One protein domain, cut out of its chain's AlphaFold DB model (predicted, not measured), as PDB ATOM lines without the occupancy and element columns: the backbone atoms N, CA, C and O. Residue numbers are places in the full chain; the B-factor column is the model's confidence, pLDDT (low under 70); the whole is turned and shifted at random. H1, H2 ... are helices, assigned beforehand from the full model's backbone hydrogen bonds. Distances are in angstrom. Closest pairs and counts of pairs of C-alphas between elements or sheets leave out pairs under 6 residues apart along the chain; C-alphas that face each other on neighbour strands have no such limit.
ATOM      1  N   GLY A 517      -3.061 -33.644  34.347       53.03
ATOM      2  CA  GLY A 517      -4.083 -33.528  33.302       53.03
ATOM      3  C   GLY A 517      -5.245 -32.574  33.617       53.03
ATOM      4  O   GLY A 517      -5.986 -32.223  32.704       53.03
ATOM      5  N   SER A 518      -5.428 -32.138  34.870       52.06
ATOM      6  CA  SER A 518      -6.376 -31.062  35.209       52.06
ATOM      7  C   SER A 518      -5.702 -29.697  35.064       52.06
ATOM      8  O   SER A 518      -6.194 -28.830  34.340       52.06
ATOM      9  N   LEU A 519      -4.508 -29.558  35.651       61.03
ATOM     10  CA  LEU A 519      -3.696 -28.346  35.570       61.03
ATOM     11  C   LEU A 519      -3.336 -27.999  34.115       61.03
ATOM     12  O   LEU A 519      -3.448 -26.846  33.723       61.03
ATOM     13  N   ASP A 520      -2.979 -28.992  33.295       77.50
ATOM     14  CA  ASP A 520      -2.697 -28.839  31.860       77.50
ATOM     15  C   ASP A 520      -3.886 -28.257  31.069       77.50
ATOM     16  O   ASP A 520      -3.703 -27.329  30.284       77.50
ATOM     17  N   VAL A 521      -5.117 -28.723  31.312       82.94
ATOM     18  CA  VAL A 521      -6.313 -28.208  30.615       82.94
ATOM     19  C   VAL A 521      -6.684 -26.801  31.094       82.94
ATOM     20  O   VAL A 521      -6.995 -25.936  30.274       82.94
ATOM     21  N   CYS A 522      -6.586 -26.525  32.397       82.94
ATOM     22  CA  CYS A 522      -6.784 -25.174  32.927       82.94
ATOM     23  C   CYS A 522      -5.699 -24.186  32.457       82.94
ATOM     24  O   CYS A 522      -6.007 -23.026  32.181       82.94
ATOM     25  N   ASN A 523      -4.450 -24.632  32.293       87.44
ATOM     26  CA  ASN A 523      -3.380 -23.815  31.719       87.44
ATOM     27  C   ASN A 523      -3.643 -23.529  30.234       87.44
ATOM     28  O   ASN A 523      -3.564 -22.374  29.828       87.44
ATOM     29  N   LYS A 524      -4.055 -24.533  29.445       86.94
ATOM     30  CA  LYS A 524      -4.435 -24.362  28.028       86.94
ATOM     31  C   LYS A 524      -5.577 -23.365  27.843       86.94
ATOM     32  O   LYS A 524      -5.436 -22.458  27.024       86.94
ATOM     33  N   LYS A 525      -6.620 -23.431  28.689       91.31
ATOM     34  CA  LYS A 525      -7.664 -22.393  28.768       91.31
ATOM     35  C   LYS A 525      -7.035 -21.007  28.905       91.31
ATOM     36  O   LYS A 525      -7.361 -20.121  28.124       91.31
ATOM     37  N   VAL A 526      -6.148 -20.805  29.883       89.19
ATOM     38  CA  VAL A 526      -5.535 -19.497  30.186       89.19
ATOM     39  C   VAL A 526      -4.585 -19.025  29.075       89.19
ATOM     40  O   VAL A 526      -4.587 -17.844  28.734       89.19
ATOM     41  N   GLU A 527      -3.812 -19.919  28.459       90.00
ATOM     42  CA  GLU A 527      -2.972 -19.612  27.292       90.00
ATOM     43  C   GLU A 527      -3.815 -19.191  26.083       90.00
ATOM     44  O   GLU A 527      -3.532 -18.173  25.444       90.00
ATOM     45  N   THR A 528      -4.881 -19.938  25.789       88.81
ATOM     46  CA  THR A 528      -5.858 -19.608  24.747       88.81
ATOM     47  C   THR A 528      -6.567 -18.287  25.044       88.81
ATOM     48  O   THR A 528      -6.693 -17.448  24.154       88.81
ATOM     49  N   GLU A 529      -6.965 -18.051  26.292       90.31
ATOM     50  CA  GLU A 529      -7.619 -16.820  26.730       90.31
ATOM     51  C   GLU A 529      -6.708 -15.603  26.549       90.31
ATOM     52  O   GLU A 529      -7.108 -14.622  25.928       90.31
ATOM     53  N   ASN A 530      -5.458 -15.680  27.006       90.88
ATOM     54  CA  ASN A 530      -4.478 -14.607  26.837       90.88
ATOM     55  C   ASN A 530      -4.156 -14.354  25.353       90.88
ATOM     56  O   ASN A 530      -4.052 -13.200  24.938       90.88
ATOM     57  N   ARG A 531      -4.075 -15.415  24.535       91.31
ATOM     58  CA  ARG A 531      -3.899 -15.317  23.076       91.31
ATOM     59  C   ARG A 531      -5.067 -14.595  22.398       91.31
ATOM     60  O   ARG A 531      -4.825 -13.763  21.530       91.31
ATOM     61  N   CYS A 532      -6.311 -14.871  22.795       89.44
ATOM     62  CA  CYS A 532      -7.487 -14.213  22.221       89.44
ATOM     63  C   CYS A 532      -7.722 -12.795  22.783       89.44
ATOM     64  O   CYS A 532      -8.162 -11.924  22.038       89.44
ATOM     65  N   LYS A 533      -7.357 -12.512  24.046       87.00
ATOM     66  CA  LYS A 533      -7.359 -11.148  24.627       87.00
ATOM     67  C   LYS A 533      -6.336 -10.203  23.992       87.00
ATOM     68  O   LYS A 533      -6.508  -8.994  24.083       87.00
ATOM     69  N   ALA A 534      -5.286 -10.735  23.364       88.50
ATOM     70  CA  ALA A 534      -4.300  -9.942  22.627       88.50
ATOM     71  C   ALA A 534      -4.793  -9.476  21.238       88.50
ATOM     72  O   ALA A 534      -4.119  -8.676  20.591       88.50
ATOM     73  N   MET A 535      -5.945  -9.971  20.774       88.06
ATOM     74  CA  MET A 535      -6.594  -9.565  19.521       88.06
ATOM     75  C   MET A 535      -7.681  -8.512  19.788       88.06
ATOM     76  O   MET A 535      -8.045  -8.262  20.936       88.06
ATOM     77  N   SER A 536      -8.239  -7.904  18.737       82.25
ATOM     78  CA  SER A 536      -9.278  -6.870  18.878       82.25
ATOM     79  C   SER A 536     -10.543  -7.182  18.075       82.25
ATOM     80  O   SER A 536     -10.486  -7.800  17.013       82.25
ATOM     81  N   GLY A 537     -11.704  -6.757  18.586       80.88
ATOM     82  CA  GLY A 537     -12.981  -6.850  17.875       80.88
ATOM     83  C   GLY A 537     -13.309  -8.260  17.365       80.88
ATOM     84  O   GLY A 537     -13.227  -9.247  18.101       80.88
ATOM     85  N   ALA A 538     -13.687  -8.350  16.089       81.69
ATOM     86  CA  ALA A 538     -14.089  -9.603  15.449       81.69
ATOM     87  C   ALA A 538     -13.000 -10.695  15.495       81.69
ATOM     88  O   ALA A 538     -13.339 -11.869  15.604       81.69
ATOM     89  N   GLU A 539     -11.713 -10.333  15.484       84.25
ATOM     90  CA  GLU A 539     -10.604 -11.297  15.544       84.25
ATOM     91  C   GLU A 539     -10.534 -11.990  16.911       84.25
ATOM     92  O   GLU A 539     -10.428 -13.212  16.983       84.25
ATOM     93  N   ALA A 540     -10.684 -11.226  18.002       86.88
ATOM     94  CA  ALA A 540     -10.760 -11.778  19.356       86.88
ATOM     95  C   ALA A 540     -11.971 -12.705  19.511       86.88
ATOM     96  O   ALA A 540     -11.849 -13.817  20.027       86.88
ATOM     97  N   LYS A 541     -13.132 -12.275  18.998       88.38
ATOM     98  CA  LYS A 541     -14.358 -13.078  18.992       88.38
ATOM     99  C   LYS A 541     -14.163 -14.397  18.239       88.38
ATOM    100  O   LYS A 541     -14.432 -15.465  18.787       88.38
ATOM    101  N   GLN A 542     -13.640 -14.331  17.015       88.81
ATOM    102  CA  GLN A 542     -13.360 -15.506  16.195       88.81
ATOM    103  C   GLN A 542     -12.347 -16.433  16.878       88.81
ATOM    104  O   GLN A 542     -12.577 -17.636  16.919       88.81
ATOM    105  N   CYS A 543     -11.291 -15.893  17.495       89.44
ATOM    106  CA  CYS A 543     -10.302 -16.668  18.247       89.44
ATOM    107  C   CYS A 543     -10.935 -17.505  19.370       89.44
ATOM    108  O   CYS A 543     -10.629 -18.692  19.484       89.44
ATOM    109  N   TYR A 544     -11.857 -16.943  20.159       90.50
ATOM    110  CA  TYR A 544     -12.585 -17.712  21.178       90.50
ATOM    111  C   TYR A 544     -13.532 -18.756  20.572       90.50
ATOM    112  O   TYR A 544     -13.646 -19.862  21.093       90.50
ATOM    113  N   CYS A 545     -14.213 -18.412  19.477       89.88
ATOM    114  CA  CYS A 545     -15.285 -19.225  18.902       89.88
ATOM    115  C   CYS A 545     -14.819 -20.321  17.928       89.88
ATOM    116  O   CYS A 545     -15.554 -21.282  17.708       89.88
ATOM    117  N   SER A 546     -13.617 -20.204  17.354       84.31
ATOM    118  CA  SER A 546     -13.011 -21.204  16.463       84.31
ATOM    119  C   SER A 546     -11.805 -21.924  17.076       84.31
ATOM    120  O   SER A 546     -11.061 -22.589  16.354       84.31
ATOM    121  N   SER A 547     -11.575 -21.776  18.383       85.94
ATOM    122  CA  SER A 547     -10.581 -22.548  19.134       85.94
ATOM    123  C   SER A 547     -11.248 -23.449  20.172       85.94
ATOM    124  O   SER A 547     -12.449 -23.368  20.425       85.94
ATOM    125  N   SER A 548     -10.442 -24.293  20.806       86.69
ATOM    126  CA  SER A 548     -10.826 -25.144  21.929       86.69
ATOM    127  C   SER A 548     -11.158 -24.380  23.220       86.69
ATOM    128  O   SER A 548     -11.521 -25.028  24.197       86.69
ATOM    129  N   PHE A 549     -11.089 -23.036  23.250       92.56
ATOM    130  CA  PHE A 549     -11.232 -22.215  24.464       92.56
ATOM    131  C   PHE A 549     -12.392 -22.636  25.371       92.56
ATOM    132  O   PHE A 549     -12.196 -22.881  26.558       92.56
ATOM    133  N   PHE A 550     -13.608 -22.699  24.827       91.62
ATOM    134  CA  PHE A 550     -14.793 -22.998  25.628       91.62
ATOM    135  C   PHE A 550     -14.815 -24.451  26.105       91.62
ATOM    136  O   PHE A 550     -15.315 -24.722  27.189       91.62
ATOM    137  N   ASP A 551     -14.243 -25.375  25.337       88.88
ATOM    138  CA  ASP A 551     -14.215 -26.797  25.681       88.88
ATOM    139  C   ASP A 551     -13.127 -27.078  26.736       88.88
ATOM    140  O   ASP A 551     -13.350 -27.839  27.681       88.88
ATOM    141  N   GLU A 552     -11.999 -26.363  26.660       88.88
ATOM    142  CA  GLU A 552     -10.978 -26.251  27.711       88.88
ATOM    143  C   GLU A 552     -11.558 -25.604  28.980       88.88
ATOM    144  O   GLU A 552     -11.339 -26.103  30.084       88.88
ATOM    145  N   ALA A 553     -12.341 -24.530  28.841       87.25
ATOM    146  CA  ALA A 553     -12.957 -23.817  29.957       87.25
ATOM    147  C   ALA A 553     -14.009 -24.661  30.688       87.25
ATOM    148  O   ALA A 553     -13.955 -24.750  31.911       87.25
ATOM    149  N   ILE A 554     -14.915 -25.319  29.958       89.25
ATOM    150  CA  ILE A 554     -15.921 -26.242  30.509       89.25
ATOM    151  C   ILE A 554     -15.235 -27.422  31.212       89.25
ATOM    152  O   ILE A 554     -15.605 -27.775  32.330       89.25
ATOM    153  N   THR A 555     -14.193 -27.999  30.604       85.31
ATOM    154  CA  THR A 555     -13.435 -29.114  31.202       85.31
ATOM    155  C   THR A 555     -12.647 -28.679  32.445       85.31
ATOM    156  O   THR A 555     -12.547 -29.448  33.398       85.31
ATOM    157  N   CYS A 556     -12.116 -27.453  32.468       86.31
ATOM    158  CA  CYS A 556     -11.466 -26.870  33.641       86.31
ATOM    159  C   CYS A 556     -12.477 -26.589  34.771       86.31
ATOM    160  O   CYS A 556     -12.244 -26.992  35.909       86.31
ATOM    161  N   ALA A 557     -13.628 -25.979  34.458       84.62
ATOM    162  CA  ALA A 557     -14.698 -25.706  35.420       84.62
ATOM    163  C   ALA A 557     -15.226 -26.998  36.060       84.62
ATOM    164  O   ALA A 557     -15.254 -27.105  37.278       84.62
ATOM    165  N   ARG A 558     -15.495 -28.049  35.271       81.62
ATOM    166  CA  ARG A 558     -15.905 -29.377  35.782       81.62
ATOM    167  C   ARG A 558     -14.881 -30.067  36.691       81.62
ATOM    168  O   ARG A 558     -15.206 -31.079  37.305       81.62
ATOM    169  N   ARG A 559     -13.656 -29.544  36.788       77.50
ATOM    170  CA  ARG A 559     -12.577 -30.056  37.647       77.50
ATOM    171  C   ARG A 559     -12.227 -29.107  38.806       77.50
ATOM    172  O   ARG A 559     -11.275 -29.390  39.531       77.50
ATOM    173  N   SER A 560     -12.989 -28.028  39.034       66.19
ATOM    174  CA  SER A 560     -12.731 -27.011  40.077       66.19
ATOM    175  C   SER A 560     -13.155 -27.403  41.511       66.19
ATOM    176  O   SER A 560     -13.440 -26.548  42.345       66.19
ATOM    177  N   GLY A 561     -13.140 -28.699  41.841       61.12
ATOM    178  CA  GLY A 561     -13.312 -29.212  43.206       61.12
ATOM    179  C   GLY A 561     -14.762 -29.325  43.691       61.12
ATOM    180  O   GLY A 561     -15.216 -30.432  43.983       61.12
ATOM    181  N   GLU A 562     -15.501 -28.217  43.804       67.88
ATOM    182  CA  GLU A 562     -16.872 -28.244  44.336       67.88
ATOM    183  C   GLU A 562     -17.908 -28.533  43.241       67.88
ATOM    184  O   GLU A 562     -18.491 -27.625  42.654       67.88
ATOM    185  N   VAL A 563     -18.183 -29.823  43.017       65.44
ATOM    186  CA  VAL A 563     -19.036 -30.384  41.945       65.44
ATOM    187  C   VAL A 563     -20.283 -29.550  41.591       65.44
ATOM    188  O   VAL A 563     -20.559 -29.344  40.410       65.44
ATOM    189  N   ARG A 564     -21.040 -29.044  42.580       61.19
ATOM    190  CA  ARG A 564     -22.255 -28.236  42.328       61.19
ATOM    191  C   ARG A 564     -21.962 -26.849  41.754       61.19
ATOM    192  O   ARG A 564     -22.724 -26.383  40.910       61.19
ATOM    193  N   GLN A 565     -20.893 -26.195  42.202       67.38
ATOM    194  CA  GLN A 565     -20.460 -24.910  41.656       67.38
ATOM    195  C   GLN A 565     -19.708 -25.114  40.333       67.38
ATOM    196  O   GLN A 565     -20.032 -24.446  39.355       67.38
ATOM    197  N   SER A 566     -18.816 -26.106  40.267       72.25
ATOM    198  CA  SER A 566     -18.099 -26.541  39.061       72.25
ATOM    199  C   SER A 566     -19.025 -26.788  37.864       72.25
ATOM    200  O   SER A 566     -18.757 -26.306  36.763       72.25
ATOM    201  N   GLU A 567     -20.138 -27.504  38.062       79.06
ATOM    202  CA  GLU A 567     -21.099 -27.766  36.982       79.06
ATOM    203  C   GLU A 567     -21.963 -26.541  36.642       79.06
ATOM    204  O   GLU A 567     -22.320 -26.345  35.483       79.06
ATOM    205  N   PHE A 568     -22.262 -25.663  37.605       80.25
ATOM    206  CA  PHE A 568     -22.965 -24.408  37.315       80.25
ATOM    207  C   PHE A 568     -22.100 -23.443  36.489       80.25
ATOM    208  O   PHE A 568     -22.575 -22.879  35.505       80.25
ATOM    209  N   GLU A 569     -20.816 -23.313  36.825       80.69
ATOM    210  CA  GLU A 569     -19.836 -22.547  36.047       80.69
ATOM    211  C   GLU A 569     -19.653 -23.144  34.640       80.69
ATOM    212  O   GLU A 569     -19.615 -22.411  33.651       80.69
ATOM    213  N   ALA A 570     -19.638 -24.476  34.516       85.69
ATOM    214  CA  ALA A 570     -19.613 -25.164  33.224       85.69
ATOM    215  C   ALA A 570     -20.873 -24.902  32.373       85.69
ATOM    216  O   ALA A 570     -20.762 -24.687  31.164       85.69
ATOM    217  N   GLN A 571     -22.060 -24.861  32.988       84.25
ATOM    218  CA  GLN A 571     -23.317 -24.513  32.316       84.25
ATOM    219  C   GLN A 571     -23.325 -23.055  31.830       84.25
ATOM    220  O   GLN A 571     -23.660 -22.805  30.670       84.25
ATOM    221  N   ILE A 572     -22.877 -22.107  32.664       86.25
ATOM    222  CA  ILE A 572     -22.709 -20.697  32.269       86.25
ATOM    223  C   ILE A 572     -21.740 -20.595  31.082       86.25
ATOM    224  O   ILE A 572     -22.026 -19.881  30.122       86.25
ATOM    225  N   LEU A 573     -20.621 -21.328  31.090       89.50
ATOM    226  CA  LEU A 573     -19.662 -21.344  29.977       89.50
ATOM    227  C   LEU A 573     -20.243 -21.944  28.686       89.50
ATOM    228  O   LEU A 573     -19.916 -21.458  27.603       89.50
ATOM    229  N   PHE A 574     -21.116 -22.950  28.775       88.81
ATOM    230  CA  PHE A 574     -21.797 -23.534  27.615       88.81
ATOM    231  C   PHE A 574     -22.812 -22.564  26.988       88.81
ATOM    232  O   PHE A 574     -22.789 -22.346  25.775       88.81
ATOM    233  N   GLU A 575     -23.650 -21.918  27.799       87.88
ATOM    234  CA  GLU A 575     -24.590 -20.896  27.318       87.88
ATOM    235  C   GLU A 575     -23.846 -19.641  26.821       87.88
ATOM    236  O   GLU A 575     -24.194 -19.074  25.784       87.88
ATOM    237  N   THR A 576     -22.736 -19.265  27.469       89.50
ATOM    238  CA  THR A 576     -21.833 -18.215  26.971       89.50
ATOM    239  C   THR A 576     -21.258 -18.596  25.605       89.50
ATOM    240  O   THR A 576     -21.268 -17.756  24.710       89.50
ATOM    241  N   LYS A 577     -20.830 -19.853  25.384       91.38
ATOM    242  CA  LYS A 577     -20.394 -20.344  24.060       91.38
ATOM    243  C   LYS A 577     -21.505 -20.177  23.024       91.38
ATOM    244  O   LYS A 577     -21.242 -19.685  21.930       91.38
ATOM    245  N   PHE A 578     -22.740 -20.558  23.356       85.81
ATOM    246  CA  PHE A 578     -23.880 -20.437  22.446       85.81
ATOM    247  C   PHE A 578     -24.166 -18.973  22.084       85.81
ATOM    248  O   PHE A 578     -24.132 -18.627  20.902       85.81
ATOM    249  N   ARG A 579     -24.394 -18.110  23.082       86.00
ATOM    250  CA  ARG A 579     -24.736 -16.695  22.868       86.00
ATOM    251  C   ARG A 579     -23.594 -15.928  22.209       86.00
ATOM    252  O   ARG A 579     -23.793 -15.317  21.164       86.00
ATOM    253  N   PHE A 580     -22.385 -16.004  22.767       88.19
ATOM    254  CA  PHE A 580     -21.231 -15.257  22.267       88.19
ATOM    255  C   PHE A 580     -20.847 -15.670  20.842       88.19
ATOM    256  O   PHE A 580     -20.477 -14.807  20.058       88.19
ATOM    257  N   CYS A 581     -20.959 -16.952  20.472       87.31
ATOM    258  CA  CYS A 581     -20.496 -17.433  19.164       87.31
ATOM    259  C   CYS A 581     -21.573 -17.561  18.077       87.31
ATOM    260  O   CYS A 581     -21.215 -17.849  16.935       87.31
ATOM    261  N   LYS A 582     -22.862 -17.357  18.387       77.12
ATOM    262  CA  LYS A 582     -23.942 -17.332  17.379       77.12
ATOM    263  C   LYS A 582     -24.604 -15.971  17.185       77.12
ATOM    264  O   LYS A 582     -25.193 -15.761  16.130       77.12
ATOM    265  N   ASP A 583     -24.522 -15.067  18.158       65.69
ATOM    266  CA  ASP A 583     -25.089 -13.724  18.050       65.69
ATOM    267  C   ASP A 583     -23.985 -12.678  17.829       65.69
ATOM    268  O   ASP A 583     -23.102 -12.482  18.669       65.69
ATOM    269  N   ASP A 584     -24.027 -11.995  16.683       59.38
ATOM    270  CA  ASP A 584     -23.119 -10.893  16.337       59.38
ATOM    271  C   ASP A 584     -23.553  -9.522  16.874       59.38
ATOM    272  O   ASP A 584     -22.776  -8.570  16.801       59.38
ATOM    273  N   SER A 585     -24.745  -9.413  17.467       58.50
ATOM    274  CA  SER A 585     -25.341  -8.139  17.880       58.50
ATOM    275  C   SER A 585     -25.199  -7.811  19.374       58.50
ATOM    276  O   SER A 585     -24.830  -6.683  19.704       58.50
ATOM    277  N   THR A 586     -25.435  -8.757  20.291       66.06
ATOM    278  CA  THR A 586     -25.659  -8.412  21.716       66.06
ATOM    279  C   THR A 586     -24.382  -8.136  22.531       66.06
ATOM    280  O   THR A 586     -24.366  -7.236  23.381       66.06
ATOM    281  N   PHE A 587     -23.284  -8.862  22.284       72.88
ATOM    282  CA  PHE A 587     -22.072  -8.812  23.136       72.88
ATOM    283  C   PHE A 587     -20.810  -8.270  22.449       72.88
ATOM    284  O   PHE A 587     -19.803  -8.019  23.114       72.88
ATOM    285  N   GLY A 588     -20.843  -8.062  21.128       75.19
ATOM    286  CA  GLY A 588     -19.661  -7.676  20.355       75.19
ATOM    287  C   GLY A 588     -18.536  -8.707  20.507       75.19
ATOM    288  O   GLY A 588     -18.733  -9.886  20.221       75.19
ATOM    289  N   SER A 589     -17.363  -8.262  20.967       78.25
ATOM    290  CA  SER A 589     -16.197  -9.113  21.254       78.25
ATOM    291  C   SER A 589     -15.869  -9.247  22.747       78.25
ATOM    292  O   SER A 589     -14.806  -9.761  23.091       78.25
ATOM    293  N   ASP A 590     -16.735  -8.761  23.640       84.50
ATOM    294  CA  ASP A 590     -16.495  -8.790  25.085       84.50
ATOM    295  C   ASP A 590     -17.021 -10.093  25.707       84.50
ATOM    296  O   ASP A 590     -18.181 -10.210  26.113       84.50
ATOM    297  N   LEU A 591     -16.131 -11.086  25.775       87.50
ATOM    298  CA  LEU A 591     -16.398 -12.376  26.409       87.50
ATOM    299  C   LEU A 591     -16.752 -12.236  27.900       87.50
ATOM    300  O   LEU A 591     -17.576 -13.000  28.400       87.50
ATOM    301  N   TYR A 592     -16.147 -11.282  28.616       85.94
ATOM    302  CA  TYR A 592     -16.404 -11.106  30.047       85.94
ATOM    303  C   TYR A 592     -17.813 -10.556  30.274       85.94
ATOM    304  O   TYR A 592     -18.544 -11.073  31.115       85.94
ATOM    305  N   LYS A 593     -18.242  -9.580  29.464       84.56
ATOM    306  CA  LYS A 593     -19.622  -9.077  29.464       84.56
ATOM    307  C   LYS A 593     -20.638 -10.158  29.077       84.56
ATOM    308  O   LYS A 593     -21.707 -10.206  29.680       84.56
ATOM    309  N   ALA A 594     -20.319 -11.025  28.112       86.56
ATOM    310  CA  ALA A 594     -21.177 -12.159  27.756       86.56
ATOM    311  C   ALA A 594     -21.328 -13.148  28.925       86.56
ATOM    312  O   ALA A 594     -22.450 -13.482  29.302       86.56
ATOM    313  N   TYR A 595     -20.215 -13.538  29.553       88.81
ATOM    314  CA  TYR A 595     -20.216 -14.408  30.729       88.81
ATOM    315  C   TYR A 595     -20.987 -13.784  31.904       88.81
ATOM    316  O   TYR A 595     -21.839 -14.442  32.489       88.81
ATOM    317  N   GLN A 596     -20.751 -12.505  32.217       85.88
ATOM    318  CA  GLN A 596     -21.442 -11.794  33.303       85.88
ATOM    319  C   GLN A 596     -22.948 -11.610  33.054       85.88
ATOM    320  O   GLN A 596     -23.719 -11.621  34.008       85.88
ATOM    321  N   ASN A 597     -23.392 -11.470  31.799       86.88
ATOM    322  CA  ASN A 597     -24.821 -11.462  31.475       86.88
ATOM    323  C   ASN A 597     -25.475 -12.819  31.776       86.88
ATOM    324  O   ASN A 597     -26.471 -12.858  32.494       86.88
ATOM    325  N   VAL A 598     -24.896 -13.911  31.266       85.94
ATOM    326  CA  VAL A 598     -25.409 -15.269  31.499       85.94
ATOM    327  C   VAL A 598     -25.362 -15.609  32.988       85.94
ATOM    328  O   VAL A 598     -26.354 -16.068  33.545       85.94
ATOM    329  N   GLU A 599     -24.244 -15.329  33.661       85.75
ATOM    330  CA  GLU A 599     -24.097 -15.528  35.102       85.75
ATOM    331  C   GLU A 599     -25.127 -14.725  35.908       85.75
ATOM    332  O   GLU A 599     -25.725 -15.272  36.832       85.75
ATOM    333  N   GLY A 600     -25.362 -13.458  35.554       79.62
ATOM    334  CA  GLY A 600     -26.355 -12.601  36.202       79.62
ATOM    335  C   GLY A 600     -27.768 -13.170  36.087       79.62
ATOM    336  O   GLY A 600     -28.382 -13.469  37.109       79.62
ATOM    337  N   GLU A 601     -28.240 -13.404  34.859       82.38
ATOM    338  CA  GLU A 601     -29.558 -14.001  34.586       82.38
ATOM    339  C   GLU A 601     -29.745 -15.339  35.319       82.38
ATOM    340  O   GLU A 601     -30.776 -15.582  35.946       82.38
ATOM    341  N   TRP A 602     -28.737 -16.216  35.272       81.50
ATOM    342  CA  TRP A 602     -28.834 -17.570  35.818       81.50
ATOM    343  C   TRP A 602     -28.685 -17.618  37.343       81.50
ATOM    344  O   TRP A 602     -29.215 -18.536  37.973       81.50
ATOM    345  N   ARG A 603     -27.984 -16.657  37.965       78.56
ATOM    346  CA  ARG A 603     -27.954 -16.501  39.430       78.56
ATOM    347  C   ARG A 603     -29.230 -15.834  39.944       78.56
ATOM    348  O   ARG A 603     -29.732 -16.260  40.979       78.56
ATOM    349  N   GLU A 604     -29.788 -14.864  39.221       71.50
ATOM    350  CA  GLU A 604     -31.070 -14.231  39.559       71.50
ATOM    351  C   GLU A 604     -32.228 -15.238  39.489       71.50
ATOM    352  O   GLU A 604     -32.961 -15.394  40.466       71.50
ATOM    353  N   ALA A 605     -32.319 -16.022  38.409       68.88
ATOM    354  CA  ALA A 605     -33.321 -17.081  38.246       68.88
ATOM    355  C   ALA A 605     -33.208 -18.233  39.272       68.88
ATOM    356  O   ALA A 605     -34.137 -19.027  39.413       68.88
ATOM    357  N   ARG A 606     -32.082 -18.339  39.994       64.44
ATOM    358  CA  ARG A 606     -31.859 -19.319  41.076       64.44
ATOM    359  C   ARG A 606     -31.976 -18.709  42.484       64.44
ATOM    360  O   ARG A 606     -31.736 -19.416  43.461       64.44
TER     361      ARG A 606
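What this domain is: This is residues 517 to 606 of the 613 residues of an uncharacterized protein of Beauveria bassiana D1-5 (UniProt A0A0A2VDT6). A flat slab of helices in three rows: H1 lies along one side, H2 and H3 follow each other in the middle row, and the long H4 runs beside H3 on the side away from H1. H5 packs on H4 near residues 572 to 580 alone, on the side away from H3, and from there slants away from it at a steep tilt of 54 degrees, its last residues pointing outward. The printed part has 90 residues with five named helices, H1 to H5 in order, and no named strand; the class is all helix. It is compact, with a radius of gyration of the C-alphas of 12.9 A, and spans 34 by 34 by 16 A.

Where its parts are: H1 covers residues 517 to 533, 24.2 A long, from C-alpha 517 at (-4.083, -33.528, 33.302). H2 covers residues 537 to 545 and H3 residues 549 to 557. H4, residues 563 to 582, is 28.2 A long. H5, residues 591 to 604, is 19.8 A long and ends with C-alpha 604 at (-31.070, -14.231, 39.559).

How they stand to each other: H1 and H2 form a helical hairpin at a shallow tilt of 18 degrees; H1 touches H2 with residues 528 to 533 alone, and their closest C-alphas, of Cys 532 and Ala 540, are 5.0 A apart. H1 touches H3 at a steep tilt of 40 degrees, opposite ways, with C-alphas 522 and 556 closest at 5.0 A. H3 and H4 form a helical hairpin at 13 degrees, a shallow tilt, with C-alphas 554 and 570 closest at 4.7 A. H4, the hub, also touches H2, closest at C-alphas 581 and 545, 5.5 A, with residues 577 to 581 alone. H4 touches H5 with residues 572 to 580 alone, at a steep tilt of 54 degrees, opposite ways; C-alphas 576 and 595 are closest at 5.6 A. H1 and H4 are apart. Each O i to N i+4 pair is within hydrogen-bond range in H2, H3, H4 and H5, and 12 of 13 are in H1.

The domain as a whole: The C-alphas farthest apart, of Gly 517 and Ser 585, are 36.5 A apart. The printed part has no cut. The links from H1 to H2, H2 to H3 and H3 to H4 are tight, and H4 to H5 is short. The model's pLDDT is under 70 at residues 517 to 519, 560 to 565, 583 to 586 and 605 to 606.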